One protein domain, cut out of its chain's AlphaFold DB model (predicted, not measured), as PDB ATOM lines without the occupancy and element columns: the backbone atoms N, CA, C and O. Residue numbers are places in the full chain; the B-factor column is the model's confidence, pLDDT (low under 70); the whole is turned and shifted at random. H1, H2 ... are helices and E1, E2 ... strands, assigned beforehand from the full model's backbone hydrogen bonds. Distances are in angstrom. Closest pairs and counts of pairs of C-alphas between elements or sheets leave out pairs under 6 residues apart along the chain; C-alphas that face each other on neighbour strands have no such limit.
ATOM      1  N   ASP A 162      26.453 -23.462  31.055       70.38
ATOM      2  CA  ASP A 162      26.619 -24.198  32.305       70.38
ATOM      3  C   ASP A 162      26.303 -25.707  32.137       70.38
ATOM      4  O   ASP A 162      25.548 -26.112  31.241       70.38
ATOM      5  N   MET A 163      26.911 -26.534  32.994       68.38
ATOM      6  CA  MET A 163      26.840 -28.002  33.038       68.38
ATOM      7  C   MET A 163      26.582 -28.453  34.477       68.38
ATOM      8  O   MET A 163      27.226 -27.970  35.400       68.38
ATOM      9  N   SER A 164      25.682 -29.417  34.696       58.66
ATOM     10  CA  SER A 164      25.347 -29.877  36.054       58.66
ATOM     11  C   SER A 164      25.382 -31.404  36.186       58.66
ATOM     12  O   SER A 164      24.727 -32.116  35.420       58.66
ATOM     13  N   GLN A 165      26.130 -31.913  37.175       48.62
ATOM     14  CA  GLN A 165      26.069 -33.308  37.646       48.62
ATOM     15  C   GLN A 165      24.916 -33.514  38.647       48.62
ATOM     16  O   GLN A 165      24.164 -34.482  38.529       48.62
ATOM     17  N   ASP A 166      24.687 -32.537  39.526       44.34
ATOM     18  CA  ASP A 166      23.774 -32.620  40.677       44.34
ATOM     19  C   ASP A 166      22.313 -32.292  40.350       44.34
ATOM     20  O   ASP A 166      21.596 -31.671  41.143       44.34
ATOM     21  N   LEU A 167      21.837 -32.699  39.172       50.84
ATOM     22  CA  LEU A 167      20.443 -32.542  38.748       50.84
ATOM     23  C   LEU A 167      19.532 -33.499  39.521       50.84
ATOM     24  O   LEU A 167      18.937 -34.440  39.001       50.84
ATOM     25  N   ILE A 168      19.431 -33.229  40.813       40.50
ATOM     26  CA  ILE A 168      18.639 -33.966  41.771       40.50
ATOM     27  C   ILE A 168      17.154 -33.576  41.655       40.50
ATOM     28  O   ILE A 168      16.282 -34.340  42.068       40.50
ATOM     29  N   HIS A 169      16.845 -32.441  41.019       43.75
ATOM     30  CA  HIS A 169      15.507 -32.066  40.570       43.75
ATOM     31  C   HIS A 169      15.598 -31.068  39.418       43.75
ATOM     32  O   HIS A 169      16.432 -30.163  39.456       43.75
ATOM     33  N   GLY A 170      14.670 -31.151  38.465       46.88
ATOM     34  CA  GLY A 170      14.503 -30.207  37.361       46.88
ATOM     35  C   GLY A 170      14.341 -28.728  37.748       46.88
ATOM     36  O   GLY A 170      14.121 -27.906  36.870       46.88
ATOM     37  N   SER A 171      14.498 -28.317  39.016       47.19
ATOM     38  CA  SER A 171      14.474 -26.907  39.433       47.19
ATOM     39  C   SER A 171      15.474 -26.024  38.684       47.19
ATOM     40  O   SER A 171      15.191 -24.846  38.489       47.19
ATOM     41  N   ALA A 172      16.614 -26.570  38.244       49.66
ATOM     42  CA  ALA A 172      17.560 -25.823  37.414       49.66
ATOM     43  C   ALA A 172      17.027 -25.614  35.984       49.66
ATOM     44  O   ALA A 172      17.107 -24.505  35.459       49.66
ATOM     45  N   PHE A 173      16.400 -26.638  35.384       57.53
ATOM     46  CA  PHE A 173      15.822 -26.541  34.041       57.53
ATOM     47  C   PHE A 173      14.521 -25.714  34.001       57.53
ATOM     48  O   PHE A 173      14.307 -24.948  33.068       57.53
ATOM     49  N   TYR A 174      13.676 -25.774  35.035       57.19
ATOM     50  CA  TYR A 174      12.512 -24.878  35.152       57.19
ATOM     51  C   TYR A 174      12.897 -23.444  35.519       57.19
ATOM     52  O   TYR A 174      12.125 -22.514  35.292       57.19
ATOM     53  N   GLY A 175      14.087 -23.263  36.096       56.88
ATOM     54  CA  GLY A 175      14.685 -21.964  36.380       56.88
ATOM     55  C   GLY A 175      15.386 -21.327  35.181       56.88
ATOM     56  O   GLY A 175      15.933 -20.234  35.346       56.88
ATOM     57  N   LEU A 176      15.381 -21.971  34.003       61.38
ATOM     58  CA  LEU A 176      15.992 -21.420  32.796       61.38
ATOM     59  C   LEU A 176      15.391 -20.047  32.488       61.38
ATOM     60  O   LEU A 176      14.182 -19.880  32.297       61.38
ATOM     61  N   THR A 177      16.253 -19.041  32.458       63.19
ATOM     62  CA  THR A 177      15.909 -17.731  31.926       63.19
ATOM     63  C   THR A 177      16.178 -17.755  30.426       63.19
ATOM     64  O   THR A 177      16.888 -18.620  29.927       63.19
ATOM     65  N   ASP A 178      15.668 -16.768  29.695       65.62
ATOM     66  CA  ASP A 178      15.971 -16.611  28.264       65.62
ATOM     67  C   ASP A 178      17.478 -16.304  28.011       65.62
ATOM     68  O   ASP A 178      17.897 -16.104  26.876       65.62
ATOM     69  N   GLU A 179      18.295 -16.206  29.068       64.19
ATOM     70  CA  GLU A 179      19.739 -15.947  29.017       64.19
ATOM     71  C   GLU A 179      20.580 -17.157  29.472       64.19
ATOM     72  O   GLU A 179      21.806 -17.123  29.347       64.19
ATOM     73  N   THR A 180      19.957 -18.220  30.004       65.81
ATOM     74  CA  THR A 180      20.660 -19.419  30.477       65.81
ATOM     75  C   THR A 180      20.317 -20.644  29.636       65.81
ATOM     76  O   THR A 180      19.172 -20.890  29.264       65.81
ATOM     77  N   SER A 181      21.346 -21.429  29.336       75.69
ATOM     78  CA  SER A 181      21.280 -22.682  28.590       75.69
ATOM     79  C   SER A 181      22.089 -23.730  29.352       75.69
ATOM     80  O   SER A 181      23.214 -23.458  29.772       75.69
ATOM     81  N   LEU A 182      21.507 -24.914  29.549       74.19
ATOM     82  CA  LEU A 182      22.076 -25.998  30.359       74.19
ATOM     83  C   LEU A 182      22.106 -27.319  29.590       74.19
ATOM     84  O   LEU A 182      21.188 -27.612  28.818       74.19
ATOM     85  N   ALA A 183      23.118 -28.144  29.852       73.75
ATOM     86  CA  ALA A 183      23.192 -29.509  29.346       73.75
ATOM     87  C   ALA A 183      23.704 -30.490  30.413       73.75
ATOM     88  O   ALA A 183      24.472 -30.140  31.305       73.75
ATOM     89  N   GLN A 184      23.271 -31.744  30.307       74.12
ATOM     90  CA  GLN A 184      23.805 -32.868  31.070       74.12
ATOM     91  C   GLN A 184      23.808 -34.116  30.191       74.12
ATOM     92  O   GLN A 184      22.797 -34.408  29.553       74.12
ATOM     93  N   PHE A 185      24.907 -34.875  30.184       70.56
ATOM     94  CA  PHE A 185      25.039 -36.112  29.411       70.56
ATOM     95  C   PHE A 185      25.356 -37.307  30.307       70.56
ATOM     96  O   PHE A 185      26.331 -37.281  31.051       70.56
ATOM     97  N   ARG A 186      24.566 -38.381  30.209       68.44
ATOM     98  CA  ARG A 186      24.766 -39.624  30.968       68.44
ATOM     99  C   ARG A 186      24.292 -40.830  30.160       68.44
ATOM    100  O   ARG A 186      23.283 -40.759  29.462       68.44
ATOM    101  N   ASN A 187      25.019 -41.947  30.244       67.06
ATOM    102  CA  ASN A 187      24.609 -43.239  29.669       67.06
ATOM    103  C   ASN A 187      24.195 -43.209  28.178       67.06
ATOM    104  O   ASN A 187      23.310 -43.951  27.754       67.06
ATOM    105  N   GLY A 188      24.822 -42.353  27.367       71.88
ATOM    106  CA  GLY A 188      24.525 -42.242  25.933       71.88
ATOM    107  C   GLY A 188      23.340 -41.336  25.574       71.88
ATOM    108  O   GLY A 188      22.846 -41.365  24.442       71.88
ATOM    109  N   TYR A 189      22.884 -40.507  26.509       76.88
ATOM    110  CA  TYR A 189      21.819 -39.542  26.274       76.88
ATOM    111  C   TYR A 189      22.118 -38.216  26.967       76.88
ATOM    112  O   TYR A 189      22.771 -38.188  28.008       76.88
ATOM    113  N   ALA A 190      21.606 -37.123  26.402       75.19
ATOM    114  CA  ALA A 190      21.708 -35.795  26.989       75.19
ATOM    115  C   ALA A 190      20.339 -35.175  27.222       75.19
ATOM    116  O   ALA A 190      19.502 -35.169  26.316       75.19
ATOM    117  N   VAL A 191      20.148 -34.587  28.399       79.25
ATOM    118  CA  VAL A 191      19.060 -33.643  28.658       79.25
ATOM    119  C   VAL A 191      19.627 -32.249  28.470       79.25
ATOM    120  O   VAL A 191      20.633 -31.892  29.079       79.25
ATOM    121  N   VAL A 192      19.006 -31.478  27.586       78.62
ATOM    122  CA  VAL A 192      19.457 -30.129  27.248       78.62
ATOM    123  C   VAL A 192      18.295 -29.151  27.328       78.62
ATOM    124  O   VAL A 192      17.154 -29.507  27.025       78.62
ATOM    125  N   GLY A 193      18.596 -27.917  27.721       80.12
ATOM    126  CA  GLY A 193      17.622 -26.842  27.846       80.12
ATOM    127  C   GLY A 193      18.140 -25.519  27.289       80.12
ATOM    128  O   GLY A 193      19.259 -25.109  27.601       80.12
ATOM    129  N   VAL A 194      17.325 -24.857  26.463       75.69
ATOM    130  CA  VAL A 194      17.585 -23.525  25.880       75.69
ATOM    131  C   VAL A 194      16.263 -22.767  25.804       75.69
ATOM    132  O   VAL A 194      15.271 -23.339  25.365       75.69
ATOM    133  N   ASP A 195      16.232 -21.495  26.206       74.56
ATOM    134  CA  ASP A 195      15.040 -20.633  26.111       74.56
ATOM    135  C   ASP A 195      13.770 -21.261  26.731       74.56
ATOM    136  O   ASP A 195      12.665 -21.102  26.211       74.56
ATOM    137  N   LYS A 196      13.929 -22.000  27.844       70.81
ATOM    138  CA  LYS A 196      12.887 -22.797  28.543       70.81
ATOM    139  C   LYS A 196      12.354 -24.012  27.783       70.81
ATOM    140  O   LYS A 196      11.553 -24.769  28.332       70.81
ATOM    141  N   ASP A 197      12.801 -24.240  26.555       76.75
ATOM    142  CA  ASP A 197      12.560 -25.494  25.861       76.75
ATOM    143  C   ASP A 197      13.567 -26.533  26.357       76.75
ATOM    144  O   ASP A 197      14.777 -26.331  26.285       76.75
ATOM    145  N   ILE A 198      13.060 -27.664  26.847       80.69
ATOM    146  CA  ILE A 198      13.875 -28.772  27.353       80.69
ATOM    147  C   ILE A 198      13.611 -30.002  26.489       80.69
ATOM    148  O   ILE A 198      12.463 -30.326  26.153       80.69
ATOM    149  N   TRP A 199      14.668 -30.704  26.092       81.38
ATOM    150  CA  TRP A 199      14.549 -31.918  25.301       81.38
ATOM    151  C   TRP A 199      15.643 -32.934  25.608       81.38
ATOM    152  O   TRP A 199      16.707 -32.621  26.132       81.38
ATOM    153  N   LEU A 200      15.342 -34.184  25.261       82.06
ATOM    154  CA  LEU A 200      16.271 -35.296  25.333       82.06
ATOM    155  C   LEU A 200      16.850 -35.557  23.942       82.06
ATOM    156  O   LEU A 200      16.102 -35.638  22.960       82.06
ATOM    157  N   ILE A 201      18.162 -35.725  23.864       79.06
ATOM    158  CA  ILE A 201      18.882 -36.140  22.659       79.06
ATOM    159  C   ILE A 201      19.672 -37.418  22.920       79.06
ATOM    160  O   ILE A 201      20.117 -37.680  24.035       79.06
ATOM    161  N   ASN A 202      19.845 -38.224  21.879       78.94
ATOM    162  CA  ASN A 202      20.775 -39.352  21.912       78.94
ATOM    163  C   ASN A 202      22.204 -38.918  21.530       78.94
ATOM    164  O   ASN A 202      22.444 -37.777  21.134       78.94
ATOM    165  N   GLU A 203      23.146 -39.863  21.559       73.12
ATOM    166  CA  GLU A 203      24.536 -39.676  21.095       73.12
ATOM    167  C   GLU A 203      24.689 -39.171  19.653       73.12
ATOM    168  O   GLU A 203      25.767 -38.729  19.279       73.12
ATOM    169  N   ARG A 204      23.641 -39.227  18.824       72.50
ATOM    170  CA  ARG A 204      23.655 -38.730  17.438       72.50
ATOM    171  C   ARG A 204      23.043 -37.336  17.297       72.50
ATOM    172  O   ARG A 204      22.783 -36.906  16.176       72.50
ATOM    173  N   ASN A 205      22.772 -36.659  18.415       69.88
ATOM    174  CA  ASN A 205      22.024 -35.402  18.472       69.88
ATOM    175  C   ASN A 205      20.620 -35.500  17.837       69.88
ATOM    176  O   ASN A 205      20.059 -34.536  17.314       69.88
ATOM    177  N   GLU A 206      20.023 -36.691  17.854       79.00
ATOM    178  CA  GLU A 206      18.643 -36.875  17.422       79.00
ATOM    179  C   GLU A 206      17.730 -36.684  18.632       79.00
ATOM    180  O   GLU A 206      17.894 -37.338  19.666       79.00
ATOM    181  N   ARG A 207      16.744 -35.791  18.498       84.00
ATOM    182  CA  ARG A 207      15.737 -35.568  19.537       84.00
ATOM    183  C   ARG A 207      14.898 -36.827  19.733       84.00
ATOM    184  O   ARG A 207      14.284 -37.317  18.782       84.00
ATOM    185  N   ILE A 208      14.807 -37.291  20.975       86.56
ATOM    186  CA  ILE A 208      13.891 -38.366  21.346       86.56
ATOM    187  C   ILE A 208      12.461 -37.807  21.331       86.56
ATOM    188  O   ILE A 208      12.179 -36.810  22.005       86.56
ATOM    189  N   PRO A 209      11.546 -38.381  20.527       85.12
ATOM    190  CA  PRO A 209      10.190 -37.869  20.414       85.12
ATOM    191  C   PRO A 209       9.398 -38.189  21.683       85.12
ATOM    192  O   PRO A 209       9.104 -39.346  21.967       85.12
ATOM    193  N   LEU A 210       9.009 -37.148  22.415       87.25
ATOM    194  CA  LEU A 210       8.076 -37.245  23.534       87.25
ATOM    195  C   LEU A 210       6.636 -36.934  23.085       87.25
ATOM    196  O   LEU A 210       6.438 -36.247  22.074       87.25
ATOM    197  N   PRO A 211       5.614 -37.414  23.818       87.50
ATOM    198  CA  PRO A 211       4.231 -36.999  23.599       87.50
ATOM    199  C   PRO A 211       4.068 -35.471  23.641       87.50
ATOM    200  O   PRO A 211       4.836 -34.757  24.283       87.50
ATOM    201  N   ALA A 212       3.052 -34.947  22.955       85.06
ATOM    202  CA  ALA A 212       2.808 -33.506  22.920       85.06
ATOM    203  C   ALA A 212       2.563 -32.943  24.333       85.06
ATOM    204  O   ALA A 212       1.750 -33.488  25.077       85.06
ATOM    205  N   GLY A 213       3.250 -31.846  24.667       82.31
ATOM    206  CA  GLY A 213       3.197 -31.212  25.990       82.31
ATOM    207  C   GLY A 213       4.130 -31.837  27.032       82.31
ATOM    208  O   GLY A 213       4.216 -31.316  28.142       82.31
ATOM    209  N   CYS A 214       4.831 -32.926  26.691       86.38
ATOM    210  CA  CYS A 214       5.802 -33.543  27.583       86.38
ATOM    211  C   CYS A 214       7.200 -32.931  27.450       86.38
ATOM    212  O   CYS A 214       7.676 -32.700  26.335       86.38
ATOM    213  N   GLN A 215       7.874 -32.760  28.586       85.56
ATOM    214  CA  GLN A 215       9.269 -32.329  28.686       85.56
ATOM    215  C   GLN A 215      10.034 -33.253  29.648       85.56
ATOM    216  O   GLN A 215       9.446 -33.713  30.628       85.56
ATOM    217  N   PRO A 216      11.307 -33.580  29.365       82.12
ATOM    218  CA  PRO A 216      12.141 -34.313  30.312       82.12
ATOM    219  C   PRO A 216      12.446 -33.435  31.532       82.12
ATOM    220  O   PRO A 216      12.539 -32.215  31.409       82.12
ATOM    221  N   ASP A 217      12.591 -34.069  32.691       74.38
ATOM    222  CA  ASP A 217      12.648 -33.390  33.992       74.38
ATOM    223  C   ASP A 217      13.882 -33.763  34.834       74.38
ATOM    224  O   ASP A 217      14.391 -32.940  35.596       74.38
ATOM    225  N   SER A 218      14.421 -34.971  34.657       66.00
ATOM    226  CA  SER A 218      15.625 -35.441  35.350       66.00
ATOM    227  C   SER A 218      16.698 -35.938  34.392       66.00
ATOM    228  O   SER A 218      16.457 -36.142  33.203       66.00
ATOM    229  N   SER A 219      17.863 -36.239  34.971       65.69
ATOM    230  CA  SER A 219      18.936 -37.008  34.348       65.69
ATOM    231  C   SER A 219      18.469 -38.377  33.821       65.69
ATOM    232  O   SER A 219      17.431 -38.912  34.237       65.69
ATOM    233  N   VAL A 220      19.245 -38.933  32.882       70.94
ATOM    234  CA  VAL A 220      19.010 -40.259  32.292       70.94
ATOM    235  C   VAL A 220      19.757 -41.327  33.079       70.94
ATOM    236  O   VAL A 220      20.990 -41.326  33.128       70.94
ATOM    237  N   THR A 221      19.017 -42.298  33.602       67.50
ATOM    238  CA  THR A 221      19.547 -43.415  34.384       67.50
ATOM    239  C   THR A 221      19.053 -44.734  33.796       67.50
ATOM    240  O   THR A 221      17.854 -44.925  33.603       67.50
ATOM    241  N   ASP A 222      19.981 -45.623  33.429       69.19
ATOM    242  CA  ASP A 222      19.705 -46.950  32.848       69.19
ATOM    243  C   ASP A 222      18.738 -46.973  31.652       69.19
ATOM    244  O   ASP A 222      17.966 -47.914  31.457       69.19
ATOM    245  N   GLY A 223      18.778 -45.932  30.816       75.94
ATOM    246  CA  GLY A 223      17.896 -45.809  29.651       75.94
ATOM    247  C   GLY A 223      16.484 -45.305  29.971       75.94
ATOM    248  O   GLY A 223      15.598 -45.409  29.118       75.94
ATOM    249  N   TYR A 224      16.284 -44.736  31.161       80.44
ATOM    250  CA  TYR A 224      15.051 -44.082  31.596       80.44
ATOM    251  C   TYR A 224      15.320 -42.661  32.108       80.44
ATOM    252  O   TYR A 224      16.438 -42.334  32.493       80.44
ATOM    253  N   PHE A 225      14.300 -41.807  32.105       80.25
ATOM    254  CA  PHE A 225      14.333 -40.430  32.626       80.25
ATOM    255  C   PHE A 225      12.943 -40.030  33.141       80.25
ATOM    256  O   PHE A 225      11.937 -40.602  32.704       80.25
ATOM    257  N   THR A 226      12.849 -39.076  34.074       81.56
ATOM    258  CA  THR A 226      11.537 -38.528  34.445       81.56
ATOM    259  C   THR A 226      11.036 -37.580  33.363       81.56
ATOM    260  O   THR A 226      11.799 -36.885  32.687       81.56
ATOM    261  N   VAL A 227       9.722 -37.573  33.176       86.19
ATOM    262  CA  VAL A 227       9.035 -36.712  32.220       86.19
ATOM    263  C   VAL A 227       7.875 -36.025  32.915       86.19
ATOM    264  O   VAL A 227       7.097 -36.661  33.628       86.19
ATOM    265  N   ILE A 228       7.719 -34.738  32.651       85.12
ATOM    266  CA  ILE A 228       6.549 -33.972  33.052       85.12
ATOM    267  C   ILE A 228       5.646 -33.717  31.852       85.12
ATOM    268  O   ILE A 228       6.088 -33.660  30.708       85.12
ATOM    269  N   LEU A 229       4.358 -33.552  32.110       87.06
ATOM    270  CA  LEU A 229       3.362 -33.035  31.187       87.06
ATOM    271  C   LEU A 229       2.910 -31.685  31.729       87.06
ATOM    272  O   LEU A 229       2.358 -31.626  32.829       87.06
ATOM    273  N   LEU A 230       3.142 -30.621  30.966       82.44
ATOM    274  CA  LEU A 230       2.735 -29.267  31.337       82.44
ATOM    275  C   LEU A 230       1.229 -29.062  31.116       82.44
ATOM    276  O   LEU A 230       0.620 -29.663  30.227       82.44
ATOM    277  N   ALA A 231       0.625 -28.209  31.940       80.38
ATOM    278  CA  ALA A 231      -0.732 -27.717  31.746       80.38
ATOM    279  C   ALA A 231      -0.820 -26.806  30.504       80.38
ATOM    280  O   ALA A 231       0.190 -26.367  29.959       80.38
ATOM    281  N   ASP A 232      -2.043 -26.480  30.069       79.00
ATOM    282  CA  ASP A 232      -2.288 -25.639  28.881       79.00
ATOM    283  C   ASP A 232      -1.666 -24.228  28.976       79.00
ATOM    284  O   ASP A 232      -1.533 -23.548  27.957       79.00
ATOM    285  N   ASP A 233      -1.324 -23.769  30.184       76.44
ATOM    286  CA  ASP A 233      -0.637 -22.495  30.412       76.44
ATOM    287  C   ASP A 233       0.885 -22.566  30.219       76.44
ATOM    288  O   ASP A 233       1.510 -21.519  30.082       76.44
ATOM    289  N   GLY A 234       1.458 -23.771  30.140       68.19
ATOM    290  CA  GLY A 234       2.888 -24.010  29.944       68.19
ATOM    291  C   GLY A 234       3.749 -23.854  31.198       68.19
ATOM    292  O   GLY A 234       4.936 -24.146  31.129       68.19
ATOM    293  N   ASP A 235       3.169 -23.455  32.331       66.56
ATOM    294  CA  ASP A 235       3.933 -23.083  33.529       66.56
ATOM    295  C   ASP A 235       3.744 -24.077  34.687       66.56
ATOM    296  O   ASP A 235       4.590 -24.172  35.575       66.56
ATOM    297  N   HIS A 236       2.640 -24.830  34.701       73.56
ATOM    298  CA  HIS A 236       2.332 -25.757  35.790       73.56
ATOM    299  C   HIS A 236       2.472 -27.218  35.363       73.56
ATOM    300  O   HIS A 236       1.954 -27.631  34.324       73.56
ATOM    301  N   VAL A 237       3.095 -28.032  36.216       73.56
ATOM    302  CA  VAL A 237       3.157 -29.487  36.034       73.56
ATOM    303  C   VAL A 237       1.767 -30.091  36.258       73.56
ATOM    304  O   VAL A 237       1.172 -29.953  37.327       73.56
ATOM    305  N   TYR A 238       1.236 -30.757  35.231       80.62
ATOM    306  CA  TYR A 238      -0.053 -31.450  35.263       80.62
ATOM    307  C   TYR A 238       0.096 -32.935  35.624       80.62
ATOM    308  O   TYR A 238      -0.698 -33.459  36.409       80.62
ATOM    309  N   LYS A 239       1.099 -33.623  35.060       85.88
ATOM    310  CA  LYS A 239       1.458 -35.010  35.410       85.88
ATOM    311  C   LYS A 239       2.963 -35.233  35.328       85.88
ATOM    312  O   LYS A 239       3.622 -34.611  34.513       85.88
ATOM    313  N   GLU A 240       3.454 -36.193  36.093       85.62
ATOM    314  CA  GLU A 240       4.828 -36.696  36.071       85.62
ATOM    315  C   GLU A 240       4.807 -38.198  35.785       85.62
ATOM    316  O   GLU A 240       3.832 -38.915  36.070       85.62
ATOM    317  N   GLY A 241       5.879 -38.682  35.181       87.31
ATOM    318  CA  GLY A 241       6.014 -40.061  34.762       87.31
ATOM    319  C   GLY A 241       7.459 -40.461  34.535       87.31
ATOM    320  O   GLY A 241       8.378 -39.655  34.652       87.31
ATOM    321  N   ILE A 242       7.627 -41.724  34.171       86.88
ATOM    322  CA  ILE A 242       8.896 -42.293  33.732       86.88
ATOM    323  C   ILE A 242       8.795 -42.503  32.227       86.88
ATOM    324  O   ILE A 242       7.795 -43.032  31.731       86.88
ATOM    325  N   ALA A 243       9.816 -42.072  31.502       87.62
ATOM    326  CA  ALA A 243       9.952 -42.313  30.082       87.62
ATOM    327  C   ALA A 243      11.168 -43.194  29.813       87.62
ATOM    328  O   ALA A 243      12.212 -43.034  30.444       87.62
ATOM    329  N   ASP A 244      11.035 -44.114  28.861       87.00
ATOM    330  CA  ASP A 244      12.199 -44.765  28.273       87.00
ATOM    331  C   ASP A 244      12.803 -43.893  27.165       87.00
ATOM    332  O   ASP A 244      12.157 -43.014  26.584       87.00
ATOM    333  N   VAL A 245      14.051 -44.178  26.811       81.94
ATOM    334  CA  VAL A 245      14.775 -43.519  25.709       81.94
ATOM    335  C   VAL A 245      14.159 -43.726  24.316       81.94
ATOM    336  O   VAL A 245      14.616 -43.120  23.350       81.94
ATOM    337  N   SER A 246      13.112 -44.548  24.180       84.88
ATOM    338  CA  SER A 246      12.310 -44.658  22.951       84.88
ATOM    339  C   SER A 246      11.109 -43.701  22.932       84.88
ATOM    340  O   SER A 246      10.387 -43.656  21.935       84.88
ATOM    341  N   GLY A 247      10.898 -42.929  24.002       83.44
ATOM    342  CA  GLY A 247       9.799 -41.977  24.145       83.44
ATOM    343  C   GLY A 247       8.493 -42.598  24.648       83.44
ATOM    344  O   GLY A 247       7.446 -41.948  24.585       83.44
ATOM    345  N   ASN A 248       8.515 -43.843  25.139       89.31
ATOM    346  CA  ASN A 248       7.341 -44.441  25.770       89.31
ATOM    347  C   ASN A 248       7.208 -43.904  27.194       89.31
ATOM    348  O   ASN A 248       8.143 -44.012  27.979       89.31
ATOM    349  N   VAL A 249       6.035 -43.359  27.527       90.50
ATOM    350  CA  VAL A 249       5.788 -42.692  28.812       90.50
ATOM    351  C   VAL A 249       4.796 -43.474  29.668       90.50
ATOM    352  O   VAL A 249       3.707 -43.830  29.207       90.50
ATOM    353  N   LEU A 250       5.147 -43.657  30.940       89.69
ATOM    354  CA  LEU A 250       4.287 -44.152  32.006       89.69
ATOM    355  C   LEU A 250       4.050 -43.038  33.033       89.69
ATOM    356  O   LEU A 250       4.935 -42.714  33.819       89.69
ATOM    357  N   PHE A 251       2.850 -42.456  33.046       90.50
ATOM    358  CA  PHE A 251       2.470 -41.463  34.056       90.50
ATOM    359  C   PHE A 251       2.092 -42.128  35.375       90.50
ATOM    360  O   PHE A 251       1.296 -43.068  35.384       90.50
ATOM    361  N   LEU A 252       2.613 -41.591  36.477       83.25
ATOM    362  CA  LEU A 252       2.469 -42.184  37.807       83.25
ATOM    363  C   LEU A 252       1.991 -41.186  38.875       83.25
ATOM    364  O   LEU A 252       1.802 -41.571  40.027       83.25
ATOM    365  N   THR A 253       1.693 -39.934  38.510       73.81
ATOM    366  CA  THR A 253       1.221 -38.914  39.470       73.81
ATOM    367  C   THR A 253      -0.129 -39.176  40.120       73.81
ATOM    368  O   THR A 253      -0.456 -38.561  41.128       73.81
ATOM    369  N   ASP A 254      -0.927 -40.099  39.581       79.44
ATOM    370  CA  ASP A 254      -2.158 -40.540  40.247       79.44
ATOM    371  C   ASP A 254      -1.851 -41.441  41.472       79.44
ATOM    372  O   ASP A 254      -2.754 -41.749  42.251       79.44
ATOM    373  N   GLN A 255      -0.594 -41.877  41.632       79.62
ATOM    374  CA  GLN A 255      -0.119 -42.786  42.683       79.62
ATOM    375  C   GLN A 255       0.992 -42.189  43.555       79.62
ATOM    376  O   GLN A 255       1.062 -42.528  44.735       79.62
TER     377      GLN A 255
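This is residues 162 to 255 of the 644 residues of the protein "WG containing repeat-containing protein" of Clostridiales bacterium (UniProt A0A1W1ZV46). Two small antiparallel sheets stand side by side, the four-stranded E4 to E7 and the three-stranded E1 to E3, and they meet where the edge strand E4 comes near E3. A long link, residues 203 to 213, leads from one sheet to the other, and the short helix H1 only grazes the smaller sheet. The printed part has 94 residues with one named helix and seven named strands, in the order H1 E1 E2 E3 E4 E5 E6 E7; the class is mostly strand, though under half of the residues are in named elements. The whole is compact, with a radius of gyration of the C-alphas of 12.3 A and spans of 33 by 29 by 23 A.

Begin with the larger sheet: find C-alpha 214 at (5.802, -33.543, 27.583), where E4, residues 214 to 216, begins. E5, residues 224 to 230, runs 19.3 A, and E6, residues 237 to 244, runs 19.4 A. E7, residues 249 to 251, ends at C-alpha 251, at (2.470, -41.463, 34.056). In the smaller sheet, E1, residues 181 to 186, starts at (21.280, -22.682, 28.590) and runs 17.5 A; E2, residues 189 to 194, and E3, residues 197 to 202, run 16.6 A each. H1 is residues 171 to 174, 5.1 A long.

E4 E5 E6 E7 is a meander, each strand the antiparallel neighbour of the one before, and the sheet is only just strongly twisted, its C-alphas up to 4.4 A off the best plane. Look at N 215 and O 228, 2.9 A, for E4 and E5; N 227 and O 241, 2.9 A, for E5 and E6; and N 242 and O 250, 2.9 A, for E6 and E7. Toward the other sheet, the closest C-alphas of E3 and E4 are those of Ile 198 and Gln 215, 6.0 A. E1 E2 E3 is a second meander, with N 184 and O 191 at 2.9 A and N 192 and O 199 at 3.0 A. Residues 162 to 163 pair, parallel, with residues 182 to 183 of E1. H1 only grazes this sheet with its residues 172 to 174; it is too short for an O i to N i+4 pair, and its 1 pair of O i to N i+3 is not within range. E1 and E7 are apart.

The two C-alphas farthest apart, Glu 179 and Gln 255, are 36.1 A apart. The printed part has no cut, and the link from E3 to E4 is long, with 11 residues. The mean pLDDT of the printed part is 74.4; look for values under 70 at residues 163 to 180, among others.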